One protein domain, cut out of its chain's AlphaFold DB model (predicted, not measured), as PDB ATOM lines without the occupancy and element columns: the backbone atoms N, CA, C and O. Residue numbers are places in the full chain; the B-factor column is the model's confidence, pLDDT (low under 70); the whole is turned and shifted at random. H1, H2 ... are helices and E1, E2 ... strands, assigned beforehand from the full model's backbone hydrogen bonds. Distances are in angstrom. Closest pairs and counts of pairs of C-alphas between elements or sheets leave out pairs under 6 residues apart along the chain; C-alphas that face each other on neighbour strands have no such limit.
ATOM      1  N   HIS A  17     272.722 201.311 256.519       87.44
ATOM      2  CA  HIS A  17     271.798 200.203 256.702       87.44
ATOM      3  C   HIS A  17     270.376 200.735 256.852       87.44
ATOM      4  O   HIS A  17     270.123 201.659 257.632       87.44
ATOM      5  N   TYR A  18     269.450 200.138 256.111       89.12
ATOM      6  CA  TYR A  18     268.044 200.525 256.069       89.12
ATOM      7  C   TYR A  18     267.171 199.309 256.351       89.12
ATOM      8  O   TYR A  18     267.429 198.235 255.820       89.12
ATOM      9  N   SER A  19     266.139 199.491 257.166       89.12
ATOM     10  CA  SER A  19     265.066 198.520 257.372       89.12
ATOM     11  C   SER A  19     263.961 198.718 256.329       89.12
ATOM     12  O   SER A  19     263.723 199.837 255.853       89.12
ATOM     13  N   ALA A  20     263.254 197.648 255.967       88.62
ATOM     14  CA  ALA A  20     262.041 197.733 255.158       88.62
ATOM     15  C   ALA A  20     260.932 198.543 255.852       88.62
ATOM     16  O   ALA A  20     260.201 199.265 255.166       88.62
ATOM     17  N   ASP A  21     260.852 198.462 257.180       87.88
ATOM     18  CA  ASP A  21     259.811 199.057 258.020       87.88
ATOM     19  C   ASP A  21     260.380 199.900 259.178       87.88
ATOM     20  O   ASP A  21     261.572 199.845 259.500       87.88
ATOM     21  N   ILE A  22     259.517 200.730 259.773       87.75
ATOM     22  CA  ILE A  22     259.893 201.638 260.860       87.75
ATOM     23  C   ILE A  22     260.257 200.877 262.136       87.75
ATOM     24  O   ILE A  22     261.154 201.310 262.855       87.75
ATOM     25  N   ASN A  23     259.627 199.728 262.388       86.88
ATOM     26  CA  ASN A  23     259.853 198.941 263.593       86.88
ATOM     27  C   ASN A  23     261.297 198.431 263.643       86.88
ATOM     28  O   ASN A  23     261.946 198.621 264.664       86.88
ATOM     29  N   GLY A  24     261.858 197.935 262.538       85.38
ATOM     30  CA  GLY A  24     263.272 197.551 262.480       85.38
ATOM     31  C   GLY A  24     264.226 198.721 262.757       85.38
ATOM     32  O   GLY A  24     265.239 198.561 263.433       85.38
ATOM     33  N   ALA A  25     263.885 199.942 262.322       87.88
ATOM     34  CA  ALA A  25     264.678 201.127 262.665       87.88
ATOM     35  C   ALA A  25     264.560 201.513 264.153       87.88
ATOM     36  O   ALA A  25     265.544 201.974 264.739       87.88
ATOM     37  N   ILE A  26     263.389 201.308 264.765       88.56
ATOM     38  CA  ILE A  26     263.161 201.527 266.199       88.56
ATOM     39  C   ILE A  26     263.889 200.471 267.035       88.56
ATOM     40  O   ILE A  26     264.525 200.825 268.024       88.56
ATOM     41  N   VAL A  27     263.870 199.200 266.628       83.19
ATOM     42  CA  VAL A  27     264.607 198.129 267.314       83.19
ATOM     43  C   VAL A  27     266.110 198.396 267.261       83.19
ATOM     44  O   VAL A  27     266.760 198.336 268.300       83.19
ATOM     45  N   ARG A  28     266.654 198.835 266.116       80.88
ATOM     46  CA  ARG A  28     268.044 199.327 266.025       80.88
ATOM     47  C   ARG A  28     268.336 200.454 267.008       80.88
ATOM     48  O   ARG A  28     269.383 200.459 267.647       80.88
ATOM     49  N   ALA A  29     267.432 201.428 267.114       84.94
ATOM     50  CA  ALA A  29     267.583 202.529 268.061       84.94
ATOM     51  C   ALA A  29     267.589 202.018 269.513       84.94
ATOM     52  O   ALA A  29     268.457 202.405 270.291       84.94
ATOM     53  N   ALA A  30     266.684 201.100 269.856       82.19
ATOM     54  CA  ALA A  30     266.607 200.485 271.178       82.19
ATOM     55  C   ALA A  30     267.845 199.646 271.514       82.19
ATOM     56  O   ALA A  30     268.347 199.724 272.632       82.19
ATOM     57  N   ALA A  31     268.376 198.895 270.546       77.00
ATOM     58  CA  ALA A  31     269.594 198.108 270.707       77.00
ATOM     59  C   ALA A  31     270.811 198.996 271.024       77.00
ATOM     60  O   ALA A  31     271.656 198.614 271.830       77.00
ATOM     61  N   MET A  32     270.868 200.220 270.474       73.69
ATOM     62  CA  MET A  32     271.899 201.204 270.841       73.69
ATOM     63  C   MET A  32     271.799 201.660 272.304       73.69
ATOM     64  O   MET A  32     272.813 202.066 272.868       73.69
ATOM     65  N   PHE A  33     270.608 201.611 272.910       77.19
ATOM     66  CA  PHE A  33     270.407 201.926 274.324       77.19
ATOM     67  C   PHE A  33     270.675 200.724 275.233       77.19
ATOM     68  O   PHE A  33     271.399 200.854 276.214       77.19
ATOM     69  N   ALA A  34     270.092 199.565 274.926       64.38
ATOM     70  CA  ALA A  34     270.150 198.394 275.798       64.38
ATOM     71  C   ALA A  34     271.511 197.669 275.760       64.38
ATOM     72  O   ALA A  34     271.841 196.947 276.707       64.38
ATOM     73  N   GLY A  35     272.296 197.860 274.690       60.94
ATOM     74  CA  GLY A  35     273.510 197.084 274.429       60.94
ATOM     75  C   GLY A  35     273.228 195.574 274.385       60.94
ATOM     76  O   GLY A  35     272.079 195.140 274.426       60.94
ATOM     77  N   GLN A  36     274.273 194.744 274.336       56.72
ATOM     78  CA  GLN A  36     274.143 193.287 274.476       56.72
ATOM     79  C   GLN A  36     273.808 192.893 275.931       56.72
ATOM     80  O   GLN A  36     274.617 192.272 276.613       56.72
ATOM     81  N   ASN A  37     272.611 193.233 276.422       58.47
ATOM     82  CA  ASN A  37     272.140 192.950 277.790       58.47
ATOM     83  C   ASN A  37     272.815 193.790 278.891       58.47
ATOM     84  O   ASN A  37     273.029 193.313 280.008       58.47
ATOM     85  N   GLN A  38     273.162 195.048 278.601       72.69
ATOM     86  CA  GLN A  38     273.788 195.921 279.600       72.69
ATOM     87  C   GLN A  38     272.800 196.378 280.661       72.69
ATOM     88  O   GLN A  38     273.184 196.637 281.798       72.69
ATOM     89  N   TYR A  39     271.524 196.475 280.308       77.81
ATOM     90  CA  TYR A  39     270.475 196.724 281.274       77.81
ATOM     91  C   TYR A  39     269.775 195.408 281.625       77.81
ATOM     92  O   TYR A  39     269.495 194.582 280.760       77.81
ATOM     93  N   GLY A  40     269.457 195.242 282.903       75.94
ATOM     94  CA  GLY A  40     268.702 194.113 283.430       75.94
ATOM     95  C   GLY A  40     267.671 194.577 284.446       75.94
ATOM     96  O   GLY A  40     267.715 195.713 284.925       75.94
ATOM     97  N   TYR A  41     266.733 193.698 284.762       76.44
ATOM     98  CA  TYR A  41     265.732 193.936 285.789       76.44
ATOM     99  C   TYR A  41     265.946 192.983 286.966       76.44
ATOM    100  O   TYR A  41     266.072 191.769 286.779       76.44
ATOM    101  N   ASN A  42     266.001 193.544 288.174       72.19
ATOM    102  CA  ASN A  42     266.228 192.812 289.411       72.19
ATOM    103  C   ASN A  42     264.906 192.485 290.121       72.19
ATOM    104  O   ASN A  42     263.929 193.228 290.051       72.19
ATOM    105  N   TYR A  43     264.915 191.409 290.911       69.94
ATOM    106  CA  TYR A  43     263.777 190.976 291.736       69.94
ATOM    107  C   TYR A  43     263.333 191.992 292.800       69.94
ATOM    108  O   TYR A  43     262.254 191.855 293.369       69.94
ATOM    109  N   ASP A  44     264.168 192.983 293.108       71.56
ATOM    110  CA  ASP A  44     263.904 194.019 294.105       71.56
ATOM    111  C   ASP A  44     263.173 195.242 293.527       71.56
ATOM    112  O   ASP A  44     263.059 196.267 294.202       71.56
ATOM    113  N   GLY A  45     262.700 195.167 292.280       69.19
ATOM    114  CA  GLY A  45     261.996 196.272 291.638       69.19
ATOM    115  C   GLY A  45     262.906 197.321 291.004       69.19
ATOM    116  O   GLY A  45     262.391 198.315 290.495       69.19
ATOM    117  N   HIS A  46     264.226 197.120 290.994       78.88
ATOM    118  CA  HIS A  46     265.174 198.064 290.406       78.88
ATOM    119  C   HIS A  46     265.727 197.580 289.066       78.88
ATOM    120  O   HIS A  46     265.752 196.389 288.752       78.88
ATOM    121  N   PHE A  47     266.215 198.531 288.275       82.25
ATOM    122  CA  PHE A  47     266.981 198.238 287.073       82.25
ATOM    123  C   PHE A  47     268.463 198.128 287.425       82.25
ATOM    124  O   PHE A  47     268.985 198.890 288.236       82.25
ATOM    125  N   SER A  48     269.164 197.199 286.797       83.06
ATOM    126  CA  SER A  48     270.616 197.092 286.852       83.06
ATOM    127  C   SER A  48     271.210 197.572 285.539       83.06
ATOM    128  O   SER A  48     270.695 197.233 284.480       83.06
ATOM    129  N   PHE A  49     272.322 198.291 285.599       81.56
ATOM    130  CA  PHE A  49     273.157 198.590 284.445       81.56
ATOM    131  C   PHE A  49     274.566 198.040 284.671       81.56
ATOM    132  O   PHE A  49     275.211 198.372 285.670       81.56
ATOM    133  N   LYS A  50     275.037 197.210 283.744       79.88
ATOM    134  CA  LYS A  50     276.375 196.630 283.694       79.88
ATOM    135  C   LYS A  50     277.017 197.001 282.348       79.88
ATOM    136  O   LYS A  50     276.634 196.435 281.326       79.88
ATOM    137  N   PRO A  51     277.974 197.942 282.327       70.94
ATOM    138  CA  PRO A  51     278.743 198.238 281.123       70.94
ATOM    139  C   PRO A  51     279.509 197.005 280.629       70.94
ATOM    140  O   PRO A  51     279.942 196.181 281.443       70.94
ATOM    141  N   ASP A  52     279.758 196.922 279.320       67.50
ATOM    142  CA  ASP A  52     280.654 195.899 278.777       67.50
ATOM    143  C   ASP A  52     282.040 195.959 279.429       67.50
ATOM    144  O   ASP A  52     282.586 197.032 279.689       67.50
ATOM    145  N   ASN A  53     282.618 194.783 279.692       65.00
ATOM    146  CA  ASN A  53     283.930 194.615 280.331       65.00
ATOM    147  C   ASN A  53     284.070 195.237 281.737       65.00
ATOM    148  O   ASN A  53     285.189 195.429 282.214       65.00
ATOM    149  N   SER A  54     282.958 195.531 282.418       69.06
ATOM    150  CA  SER A  54     282.950 195.996 283.805       69.06
ATOM    151  C   SER A  54     282.260 194.986 284.713       69.06
ATOM    152  O   SER A  54     281.154 194.536 284.428       69.06
ATOM    153  N   ASP A  55     282.870 194.677 285.856       76.00
ATOM    154  CA  ASP A  55     282.207 193.921 286.927       76.00
ATOM    155  C   ASP A  55     281.308 194.807 287.803       76.00
ATOM    156  O   ASP A  55     280.584 194.313 288.668       76.00
ATOM    157  N   GLN A  56     281.327 196.125 287.584       79.06
ATOM    158  CA  GLN A  56     280.526 197.063 288.351       79.06
ATOM    159  C   GLN A  56     279.085 197.101 287.837       79.06
ATOM    160  O   GLN A  56     278.823 197.488 286.698       79.06
ATOM    161  N   ILE A  57     278.146 196.764 288.721       82.81
ATOM    162  CA  ILE A  57     276.709 196.885 288.481       82.81
ATOM    163  C   ILE A  57     276.207 198.153 289.173       82.81
ATOM    164  O   ILE A  57     276.407 198.343 290.372       82.81
ATOM    165  N   THR A  58     275.543 199.021 288.414       84.81
ATOM    166  CA  THR A  58     274.845 200.199 288.940       84.81
ATOM    167  C   THR A  58     273.367 199.874 289.088       84.81
ATOM    168  O   THR A  58     272.754 199.378 288.148       84.81
ATOM    169  N   THR A  59     272.786 200.156 290.252       87.44
ATOM    170  CA  THR A  59     271.335 200.034 290.464       87.44
ATOM    171  C   THR A  59     270.665 201.365 290.136       87.44
ATOM    172  O   THR A  59     271.165 202.415 290.529       87.44
ATOM    173  N   LEU A  60     269.560 201.314 289.399       86.88
ATOM    174  CA  LEU A  60     268.787 202.453 288.924       86.88
ATOM    175  C   LEU A  60     267.334 202.304 289.377       86.88
ATOM    176  O   LEU A  60     266.722 201.240 289.254       86.88
ATOM    177  N   THR A  61     266.755 203.396 289.855       86.75
ATOM    178  CA  THR A  61     265.306 203.519 290.031       86.75
ATOM    179  C   THR A  61     264.596 203.543 288.673       86.75
ATOM    180  O   THR A  61     265.194 203.866 287.645       86.75
ATOM    181  N   ILE A  62     263.285 203.276 288.662       84.56
ATOM    182  CA  ILE A  62     262.442 203.379 287.454       84.56
ATOM    183  C   ILE A  62     262.588 204.758 286.797       84.56
ATOM    184  O   ILE A  62     262.755 204.860 285.584       84.56
ATOM    185  N   LYS A  63     262.588 205.829 287.600       87.44
ATOM    186  CA  LYS A  63     262.727 207.208 287.107       87.44
ATOM    187  C   LYS A  63     264.077 207.452 286.441       87.44
ATOM    188  O   LYS A  63     264.125 208.078 285.387       87.44
ATOM    189  N   GLU A  64     265.163 206.950 287.025       89.25
ATOM    190  CA  GLU A  64     266.501 207.069 286.435       89.25
ATOM    191  C   GLU A  64     266.622 206.258 285.146       89.25
ATOM    192  O   GLU A  64     267.192 206.745 284.171       89.25
ATOM    193  N   PHE A  65     266.051 205.053 285.114       87.56
ATOM    194  CA  PHE A  65     266.003 204.227 283.911       87.56
ATOM    195  C   PHE A  65     265.223 204.915 282.778       87.56
ATOM    196  O   PHE A  65     265.763 205.081 281.686       87.56
ATOM    197  N   ILE A  66     264.002 205.394 283.052       89.31
ATOM    198  CA  ILE A  66     263.184 206.149 282.087       89.31
ATOM    199  C   ILE A  66     263.948 207.379 281.592       89.31
ATOM    200  O   ILE A  66     264.012 207.609 280.388       89.31
ATOM    201  N   SER A  67     264.561 208.149 282.497       90.00
ATOM    202  CA  SER A  67     265.326 209.343 282.129       90.00
ATOM    203  C   SER A  67     266.469 209.012 281.170       90.00
ATOM    204  O   SER A  67     266.641 209.711 280.175       90.00
ATOM    205  N   LYS A  68     267.229 207.940 281.434       88.12
ATOM    206  CA  LYS A  68     268.325 207.491 280.561       88.12
ATOM    207  C   LYS A  68     267.823 207.012 279.203       88.12
ATOM    208  O   LYS A  68     268.445 207.302 278.184       88.12
ATOM    209  N   PHE A  69     266.703 206.291 279.179       89.00
ATOM    210  CA  PHE A  69     266.105 205.838 277.929       89.00
ATOM    211  C   PHE A  69     265.636 207.012 277.071       89.00
ATOM    212  O   PHE A  69     265.966 207.081 275.890       89.00
ATOM    213  N   VAL A  70     264.921 207.965 277.675       91.31
ATOM    214  CA  VAL A  70     264.443 209.173 276.993       91.31
ATOM    215  C   VAL A  70     265.611 209.980 276.435       91.31
ATOM    216  O   VAL A  70     265.577 210.337 275.261       91.31
ATOM    217  N   GLU A  71     266.655 210.211 277.237       89.25
ATOM    218  CA  GLU A  71     267.873 210.900 276.797       89.25
ATOM    219  C   GLU A  71     268.475 210.213 275.563       89.25
ATOM    220  O   GLU A  71     268.747 210.862 274.554       89.25
ATOM    221  N   SER A  72     268.590 208.882 275.589       87.25
ATOM    222  CA  SER A  72     269.126 208.118 274.463       87.25
ATOM    223  C   SER A  72     268.239 208.173 273.216       87.25
ATOM    224  O   SER A  72     268.760 208.344 272.115       87.25
ATOM    225  N   MET A  73     266.917 208.038 273.353       90.31
ATOM    226  CA  MET A  73     266.003 208.051 272.205       90.31
ATOM    227  C   MET A  73     265.863 209.444 271.582       90.31
ATOM    228  O   MET A  73     265.674 209.554 270.371       90.31
ATOM    229  N   GLN A  74     266.004 210.516 272.367       90.31
ATOM    230  CA  GLN A  74     265.999 211.892 271.859       90.31
ATOM    231  C   GLN A  74     267.224 212.213 270.983       90.31
ATOM    232  O   GLN A  74     267.126 213.061 270.092       90.31
ATOM    233  N   GLU A  75     268.354 211.521 271.175       88.00
ATOM    234  CA  GLU A  75     269.513 211.618 270.270       88.00
ATOM    235  C   GLU A  75     269.233 210.990 268.892       88.00
ATOM    236  O   GLU A  75     269.915 211.301 267.909       88.00
ATOM    237  N   VAL A  76     268.230 210.115 268.788       89.12
ATOM    238  CA  VAL A  76     267.935 209.363 267.569       89.12
ATOM    239  C   VAL A  76     266.966 210.124 266.666       89.12
ATOM    240  O   VAL A  76     265.943 210.672 267.071       89.12
ATOM    241  N   THR A  77     267.267 210.108 265.372       89.62
ATOM    242  CA  THR A  77     266.316 210.458 264.313       89.62
ATOM    243  C   THR A  77     266.071 209.236 263.449       89.62
ATOM    244  O   THR A  77     267.034 208.609 263.001       89.62
ATOM    245  N   ILE A  78     264.807 208.917 263.178       91.31
ATOM    246  CA  ILE A  78     264.460 207.920 262.163       91.31
ATOM    247  C   ILE A  78     264.116 208.651 260.872       91.31
ATOM    248  O   ILE A  78     263.384 209.635 260.867       91.31
ATOM    249  N   LEU A  79     264.695 208.189 259.774       89.75
ATOM    250  CA  LEU A  79     264.555 208.781 258.455       89.75
ATOM    251  C   LEU A  79     263.941 207.749 257.519       89.75
ATOM    252  O   LEU A  79     264.480 206.651 257.370       89.75
ATOM    253  N   GLU A  80     262.832 208.106 256.894       89.75
ATOM    254  CA  GLU A  80     262.145 207.291 255.903       89.75
ATOM    255  C   GLU A  80     262.588 207.678 254.497       89.75
ATOM    256  O   GLU A  80     262.506 208.836 254.126       89.75
ATOM    257  N   PHE A  81     263.016 206.706 253.707       88.00
ATOM    258  CA  PHE A  81     263.436 206.843 252.319       88.00
ATOM    259  C   PHE A  81     262.572 205.967 251.416       88.00
ATOM    260  O   PHE A  81     262.067 204.918 251.837       88.00
ATOM    261  N   ASP A  82     262.502 206.330 250.139       87.12
ATOM    262  CA  ASP A  82     261.947 205.456 249.110       87.12
ATOM    263  C   ASP A  82     262.714 204.131 249.027       87.12
ATOM    264  O   ASP A  82     263.901 204.040 249.354       87.12
ATOM    265  N   SER A 234     261.243 212.673 258.304       90.31
ATOM    266  CA  SER A 234     261.881 212.452 259.603       90.31
ATOM    267  C   SER A 234     260.859 212.072 260.667       90.31
ATOM    268  O   SER A 234     259.725 212.536 260.646       90.31
ATOM    269  N   TYR A 235     261.266 211.236 261.610       92.56
ATOM    270  CA  TYR A 235     260.488 210.846 262.774       92.56
ATOM    271  C   TYR A 235     261.322 211.124 264.021       92.56
ATOM    272  O   TYR A 235     262.518 210.803 264.075       92.56
ATOM    273  N   LYS A 236     260.691 211.750 265.013       93.00
ATOM    274  CA  LYS A 236     261.306 212.132 266.285       93.00
ATOM    275  C   LYS A 236     260.615 211.433 267.440       93.00
ATOM    276  O   LYS A 236     259.403 211.225 267.401       93.00
ATOM    277  N   PHE A 237     261.399 211.086 268.451       93.75
ATOM    278  CA  PHE A 237     260.882 210.480 269.664       93.75
ATOM    279  C   PHE A 237     260.079 211.501 270.481       93.75
ATOM    280  O   PHE A 237     260.553 212.603 270.757       93.75
ATOM    281  N   ASP A 238     258.861 211.129 270.855       94.69
ATOM    282  CA  ASP A 238     257.944 211.919 271.670       94.69
ATOM    283  C   ASP A 238     258.156 211.571 273.148       94.69
ATOM    284  O   ASP A 238     257.536 210.657 273.701       94.69
ATOM    285  N   SER A 239     259.099 212.282 273.774       93.56
ATOM    286  CA  SER A 239     259.505 212.040 275.161       93.56
ATOM    287  C   SER A 239     258.365 212.227 276.149       93.56
ATOM    288  O   SER A 239     258.232 211.434 277.079       93.56
ATOM    289  N   ASP A 240     257.531 213.244 275.944       92.75
ATOM    290  CA  ASP A 240     256.446 213.569 276.867       92.75
ATOM    291  C   ASP A 240     255.384 212.472 276.826       92.75
ATOM    292  O   ASP A 240     254.930 211.996 277.871       92.75
ATOM    293  N   LYS A 241     255.038 211.992 275.625       92.69
ATOM    294  CA  LYS A 241     254.166 210.826 275.467       92.69
ATOM    295  C   LYS A 241     254.758 209.587 276.135       92.69
ATOM    296  O   LYS A 241     254.034 208.906 276.859       92.69
ATOM    297  N   PHE A 242     256.044 209.303 275.929       92.62
ATOM    298  CA  PHE A 242     256.682 208.135 276.535       92.62
ATOM    299  C   PHE A 242     256.667 208.199 278.064       92.62
ATOM    300  O   PHE A 242     256.197 207.262 278.699       92.62
ATOM    301  N   VAL A 243     257.114 209.304 278.669       91.19
ATOM    302  CA  VAL A 243     257.189 209.458 280.134       91.19
ATOM    303  C   VAL A 243     255.816 209.301 280.787       91.19
ATOM    304  O   VAL A 243     255.700 208.617 281.809       91.19
ATOM    305  N   ASN A 244     254.772 209.881 280.189       88.25
ATOM    306  CA  ASN A 244     253.404 209.789 280.704       88.25
ATOM    307  C   ASN A 244     252.875 208.347 280.734       88.25
ATOM    308  O   ASN A 244     252.153 207.975 281.658       88.25
ATOM    309  N   VAL A 245     253.241 207.529 279.745       86.88
ATOM    310  CA  VAL A 245     252.819 206.125 279.646       86.88
ATOM    311  C   VAL A 245     253.705 205.221 280.509       86.88
ATOM    312  O   VAL A 245     253.205 204.420 281.301       86.88
ATOM    313  N   ALA A 246     255.024 205.381 280.394       84.81
ATOM    314  CA  ALA A 246     256.017 204.512 281.010       84.81
ATOM    315  C   ALA A 246     256.034 204.597 282.533       84.81
ATOM    316  O   ALA A 246     256.193 203.570 283.189       84.81
ATOM    317  N   THR A 247     255.821 205.790 283.103       78.50
ATOM    318  CA  THR A 247     255.825 205.970 284.564       78.50
ATOM    319  C   THR A 247     254.792 205.064 285.232       78.50
ATOM    320  O   THR A 247     255.111 204.391 286.202       78.50
ATOM    321  N   TRP A 248     253.575 204.985 284.686       77.38
ATOM    322  CA  TRP A 248     252.515 204.161 285.269       77.38
ATOM    323  C   TRP A 248     252.643 202.677 284.898       77.38
ATOM    324  O   TRP A 248     252.452 201.804 285.745       77.38
ATOM    325  N   LEU A 249     252.974 202.370 283.637       78.69
ATOM    326  CA  LEU A 249     252.993 200.986 283.151       78.69
ATOM    327  C   LEU A 249     254.206 200.193 283.615       78.69
ATOM    328  O   LEU A 249     254.032 199.033 283.973       78.69
ATOM    329  N   LEU A 250     255.406 200.780 283.659       77.81
ATOM    330  CA  LEU A 250     256.573 200.060 284.171       77.81
ATOM    331  C   LEU A 250     256.380 199.741 285.653       77.81
ATOM    332  O   LEU A 250     256.522 198.587 286.035       77.81
ATOM    333  N   GLU A 251     255.917 200.700 286.461       74.00
ATOM    334  CA  GLU A 251     255.566 200.450 287.867       74.00
ATOM    335  C   GLU A 251     254.548 199.303 288.020       74.00
ATOM    336  O   GLU A 251     254.659 198.481 288.930       74.00
ATOM    337  N   HIS A 252     253.559 199.209 287.127       73.06
ATOM    338  CA  HIS A 252     252.518 198.187 287.203       73.06
ATOM    339  C   HIS A 252     252.956 196.806 286.681       73.06
ATOM    340  O   HIS A 252     252.639 195.790 287.300       73.06
ATOM    341  N   GLU A 253     253.686 196.746 285.565       69.94
ATOM    342  CA  GLU A 253     254.171 195.499 284.959       69.94
ATOM    343  C   GLU A 253     255.307 194.875 285.779       69.94
ATOM    344  O   GLU A 253     255.366 193.655 285.935       69.94
ATOM    345  N   MET A 254     256.145 195.698 286.414       65.50
ATOM    346  CA  MET A 254     257.218 195.237 287.302       65.50
ATOM    347  C   MET A 254     256.685 194.473 288.523       65.50
ATOM    348  O   MET A 254     257.324 193.540 288.994       65.50
ATOM    349  N   ASN A 255     255.465 194.773 288.982       63.31
ATOM    350  CA  ASN A 255     254.820 194.032 290.073       63.31
ATOM    351  C   ASN A 255     254.285 192.644 289.659       63.31
ATOM    352  O   ASN A 255     253.872 191.872 290.524       63.31
ATOM    353  N   LYS A 256     254.246 192.321 288.358       63.94
ATOM    354  CA  LYS A 256     253.681 191.061 287.834       63.94
ATOM    355  C   LYS A 256     254.735 190.013 287.477       63.94
ATOM    356  O   LYS A 256     254.398 188.833 287.379       63.94
ATOM    357  N   HIS A 257     255.991 190.410 287.275       58.97
ATOM    358  CA  HIS A 257     257.040 189.521 286.779       58.97
ATOM    359  C   HIS A 257     257.978 189.035 287.900       58.97
ATOM    360  O   HIS A 257     258.854 189.756 288.357       58.97
ATOM    361  N   ASN A 258     257.834 187.763 288.296       52.09
ATOM    362  CA  ASN A 258     258.727 187.056 289.232       52.09
ATOM    363  C   ASN A 258     259.948 186.434 288.513       52.09
ATOM    364  O   ASN A 258     260.191 185.231 288.618       52.09
ATOM    365  N   GLY A 259     260.704 187.216 287.741       53.66
ATOM    366  CA  GLY A 259     261.844 186.708 286.966       53.66
ATOM    367  C   GLY A 259     262.640 187.813 286.281       53.66
ATOM    368  O   GLY A 259     262.117 188.902 286.069       53.66
ATOM    369  N   GLY A 260     263.895 187.533 285.917       55.69
ATOM    370  CA  GLY A 260     264.686 188.429 285.071       55.69
ATOM    371  C   GLY A 260     264.018 188.581 283.704       55.69
ATOM    372  O   GLY A 260     263.926 187.612 282.953       55.69
ATOM    373  N   VAL A 261     263.512 189.777 283.409       58.69
ATOM    374  CA  VAL A 261     262.879 190.105 282.128       58.69
ATOM    375  C   VAL A 261     263.893 190.835 281.259       58.69
ATOM    376  O   VAL A 261     264.542 191.773 281.724       58.69
ATOM    377  N   ASP A 262     264.030 190.411 280.003       63.47
ATOM    378  CA  ASP A 262     264.781 191.176 279.010       63.47
ATOM    379  C   ASP A 262     264.086 192.524 278.792       63.47
ATOM    380  O   ASP A 262     262.899 192.597 278.459       63.47
ATOM    381  N   ILE A 263     264.841 193.597 279.001       71.06
ATOM    382  CA  ILE A 263     264.364 194.971 278.912       71.06
ATOM    383  C   ILE A 263     263.803 195.297 277.534       71.06
ATOM    384  O   ILE A 263     262.857 196.080 277.455       71.06
ATOM    385  N   SER A 264     264.302 194.660 276.474       66.00
ATOM    386  CA  SER A 264     263.766 194.822 275.119       66.00
ATOM    387  C   SER A 264     262.256 194.529 275.042       66.00
ATOM    388  O   SER A 264     261.541 195.188 274.285       66.00
ATOM    389  N   ASN A 265     261.752 193.626 275.897       64.31
ATOM    390  CA  ASN A 265     260.346 193.221 275.946       64.31
ATOM    391  C   ASN A 265     259.456 194.161 276.768       64.31
ATOM    392  O   ASN A 265     258.245 194.183 276.564       64.31
ATOM    393  N   VAL A 266     260.022 194.931 277.704       74.50
ATOM    394  CA  VAL A 266     259.241 195.758 278.646       74.50
ATOM    395  C   VAL A 266     259.412 197.255 278.439       74.50
ATOM    396  O   VAL A 266     258.535 198.022 278.828       74.50
ATOM    397  N   ILE A 267     260.490 197.693 277.786       81.44
ATOM    398  CA  ILE A 267     260.831 199.114 277.631       81.44
ATOM    399  C   ILE A 267     259.752 199.918 276.898       81.44
ATOM    400  O   ILE A 267     259.561 201.099 277.168       81.44
ATOM    401  N   TRP A 268     258.983 199.262 276.027       85.19
ATOM    402  CA  TRP A 268     257.893 199.876 275.268       85.19
ATOM    403  C   TRP A 268     256.546 199.874 275.993       85.19
ATOM    404  O   TRP A 268     255.558 200.380 275.457       85.19
ATOM    405  N   CYS A 269     256.508 199.372 277.231       81.44
ATOM    406  CA  CYS A 269     255.347 199.446 278.113       81.44
ATOM    407  C   CYS A 269     254.096 198.791 277.502       81.44
ATOM    408  O   CYS A 269     253.010 199.366 277.532       81.44
ATOM    409  N   ASN A 270     254.250 197.612 276.887       78.88
ATOM    410  CA  ASN A 270     253.184 196.896 276.170       78.88
ATOM    411  C   ASN A 270     252.491 197.715 275.058       78.88
ATOM    412  O   ASN A 270     251.373 197.392 274.659       78.88
ATOM    413  N   GLN A 271     253.129 198.780 274.566       84.69
ATOM    414  CA  GLN A 271     252.686 199.521 273.388       84.69
ATOM    415  C   GLN A 271     253.538 199.147 272.178       84.69
ATOM    416  O   GLN A 271     254.703 198.771 272.307       84.69
ATOM    417  N   GLU A 272     252.966 199.328 270.989       85.69
ATOM    418  CA  GLU A 272     253.726 199.296 269.741       85.69
ATOM    419  C   GLU A 272     254.828 200.373 269.779       85.69
ATOM    420  O   GLU A 272     254.506 201.547 269.985       85.69
ATOM    421  N   PRO A 273     256.114 200.041 269.549       88.06
ATOM    422  CA  PRO A 273     257.210 201.006 269.665       88.06
ATOM    423  C   PRO A 273     257.021 202.264 268.807       88.06
ATOM    424  O   PRO A 273     257.366 203.369 269.225       88.06
ATOM    425  N   SER A 274     256.420 202.113 267.621       89.88
ATOM    426  CA  SER A 274     256.128 203.208 266.684       89.88
ATOM    427  C   SER A 274     255.158 204.260 267.233       89.88
ATOM    428  O   SER A 274     255.177 205.396 266.764       89.88
ATOM    429  N   TYR A 275     254.383 203.942 268.275       90.44
ATOM    430  CA  TYR A 275     253.476 204.875 268.951       90.44
ATOM    431  C   TYR A 275     254.190 206.117 269.518       90.44
ATOM    432  O   TYR A 275     253.620 207.215 269.567       90.44
ATOM    433  N   TYR A 276     255.454 205.958 269.917       92.38
ATOM    434  CA  TYR A 276     256.269 207.018 270.513       92.38
ATOM    435  C   TYR A 276     257.066 207.833 269.486       92.38
ATOM    436  O   TYR A 276     257.879 208.670 269.872       92.38
ATOM    437  N   TRP A 277     256.850 207.617 268.185       93.38
ATOM    438  CA  TRP A 277     257.567 208.316 267.120       93.38
ATOM    439  C   TRP A 277     256.616 209.182 266.307       93.38
ATOM    440  O   TRP A 277     255.652 208.702 265.712       93.38
ATOM    441  N   VAL A 278     256.896 210.482 266.267       93.50
ATOM    442  CA  VAL A 278     256.059 211.462 265.578       93.50
ATOM    443  C   VAL A 278     256.734 211.881 264.288       93.50
ATOM    444  O   VAL A 278     257.904 212.274 264.273       93.50
ATOM    445  N   ARG A 279     255.971 211.793 263.199       91.19
ATOM    446  CA  ARG A 279     256.375 212.296 261.893       91.19
ATOM    447  C   ARG A 279     256.585 213.807 261.969       91.19
ATOM    448  O   ARG A 279     255.706 214.543 262.402       91.19
ATOM    449  N   ASN A 280     257.744 214.243 261.508       83.12
ATOM    450  CA  ASN A 280     258.138 215.630 261.390       83.12
ATOM    451  C   ASN A 280     258.498 215.884 259.922       83.12
ATOM    452  O   ASN A 280     259.554 215.453 259.439       83.12
ATOM    453  N   ASP A 281     257.573 216.523 259.209       64.94
ATOM    454  CA  ASP A 281     257.802 216.971 257.840       64.94
ATOM    455  C   ASP A 281     258.800 218.138 257.885       64.94
ATOM    456  O   ASP A 281     258.540 219.158 258.524       64.94
TER     457      ASP A 281
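AT A GLANCE: This is residues 17 to 82 and 234 to 281 of the 282 residues of an uncharacterized protein of Vibrio sp. F13 (UniProt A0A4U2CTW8). Two small three-stranded sheets, E2 E3 E4 and E5 E6 E7, stand near opposite ends of the domain, with helix H2 running from the one to the other. H3 packs beside H2, H1 meets H2 with residues 29 to 33, and the short helices H4 and H5 pack on H1. The printed part has 114 residues, with five named helices and seven named strands in the order E1 H1 E2 E3 E4 H2 E5 E6 H3 H4 H5 E7; both sheets are antiparallel in the orders named, and the class is mixed. The whole is compact, with a radius of gyration of the C-alphas of 14.5 A and spans of 45 by 33 by 21 A.

HOW THE PARTS SIT: Begin at E1, residues 17 to 19, which pairs with no named strand. After it comes H1, residues 22 to 34, the hub, touching three helices. Next find E2, residues 39 to 41, E3, residues 47 to 49, and E4, residues 58 to 60: a meander, each strand the antiparallel neighbour of the one before, with N 40 and O 48 2.8 A apart and N 47 and O 60 2.9 A apart. H2, residues 62 to 74, is on this sheet, over E3; their closest C-alphas, of Phe 47 and Phe 65, are 6.8 A apart. Residues 29 to 33 of H1 touch residues 69 to 73 of H2, closest at the C-alphas of Phe 33 and Ser 72, 6.3 A, opposite ways at a steep tilt of 54 degrees. E5, residues 77 to 80, E6, residues 234 to 237, and E7, residues 277 to 280, make the second sheet; look for N 235 and O 78 at 2.8 A and N 236 and O 278 at 2.9 A. H1 only grazes it with residues 22 to 29, and H2 with residues 70 to 74. H3, residues 239 to 254, touches H2, closest at the C-alphas of Val 70 and Ser 239, 6.0 A, opposite ways at 37 degrees, only just steep. H4, residues 263 to 266, only just touches H1, with 3 pairs of C-alphas within 8 A, closest at Ala 34 and Ser 264, 7.3 A. H5, residues 273 to 276, touches H1, closest at the C-alphas of Asn 23 and Ser 274, 6.5 A. Every O i to N i+4 pair is within hydrogen-bond range in H1 and H2, and 10 of 12 in H3; H4 and H5 are too short for one.

IN THESE COORDINATES: Find C-alpha 17 at (271.798, 200.203, 256.702), where E1 begins. H1 runs 18.4 A, and H2 18.1 A from C-alpha 62 at (262.442, 203.379, 287.454). H3 runs 20.9 A, with a kink of 35 degrees near residue 248. E7 ends at C-alpha 280, (258.138, 215.630, 261.390).

THE WHOLE: The C-alphas of Asp 44 and Asp 82, the two farthest apart, are 46.5 A apart. Residues 83 to 233 are not printed; across this cut C-alphas 82 and 234 are 12.6 A apart. Of the links printed whole, none is long. Mean pLDDT of the printed part is 80.7; 22 residues are under 70, among them 34 to 37 and 253 to 262.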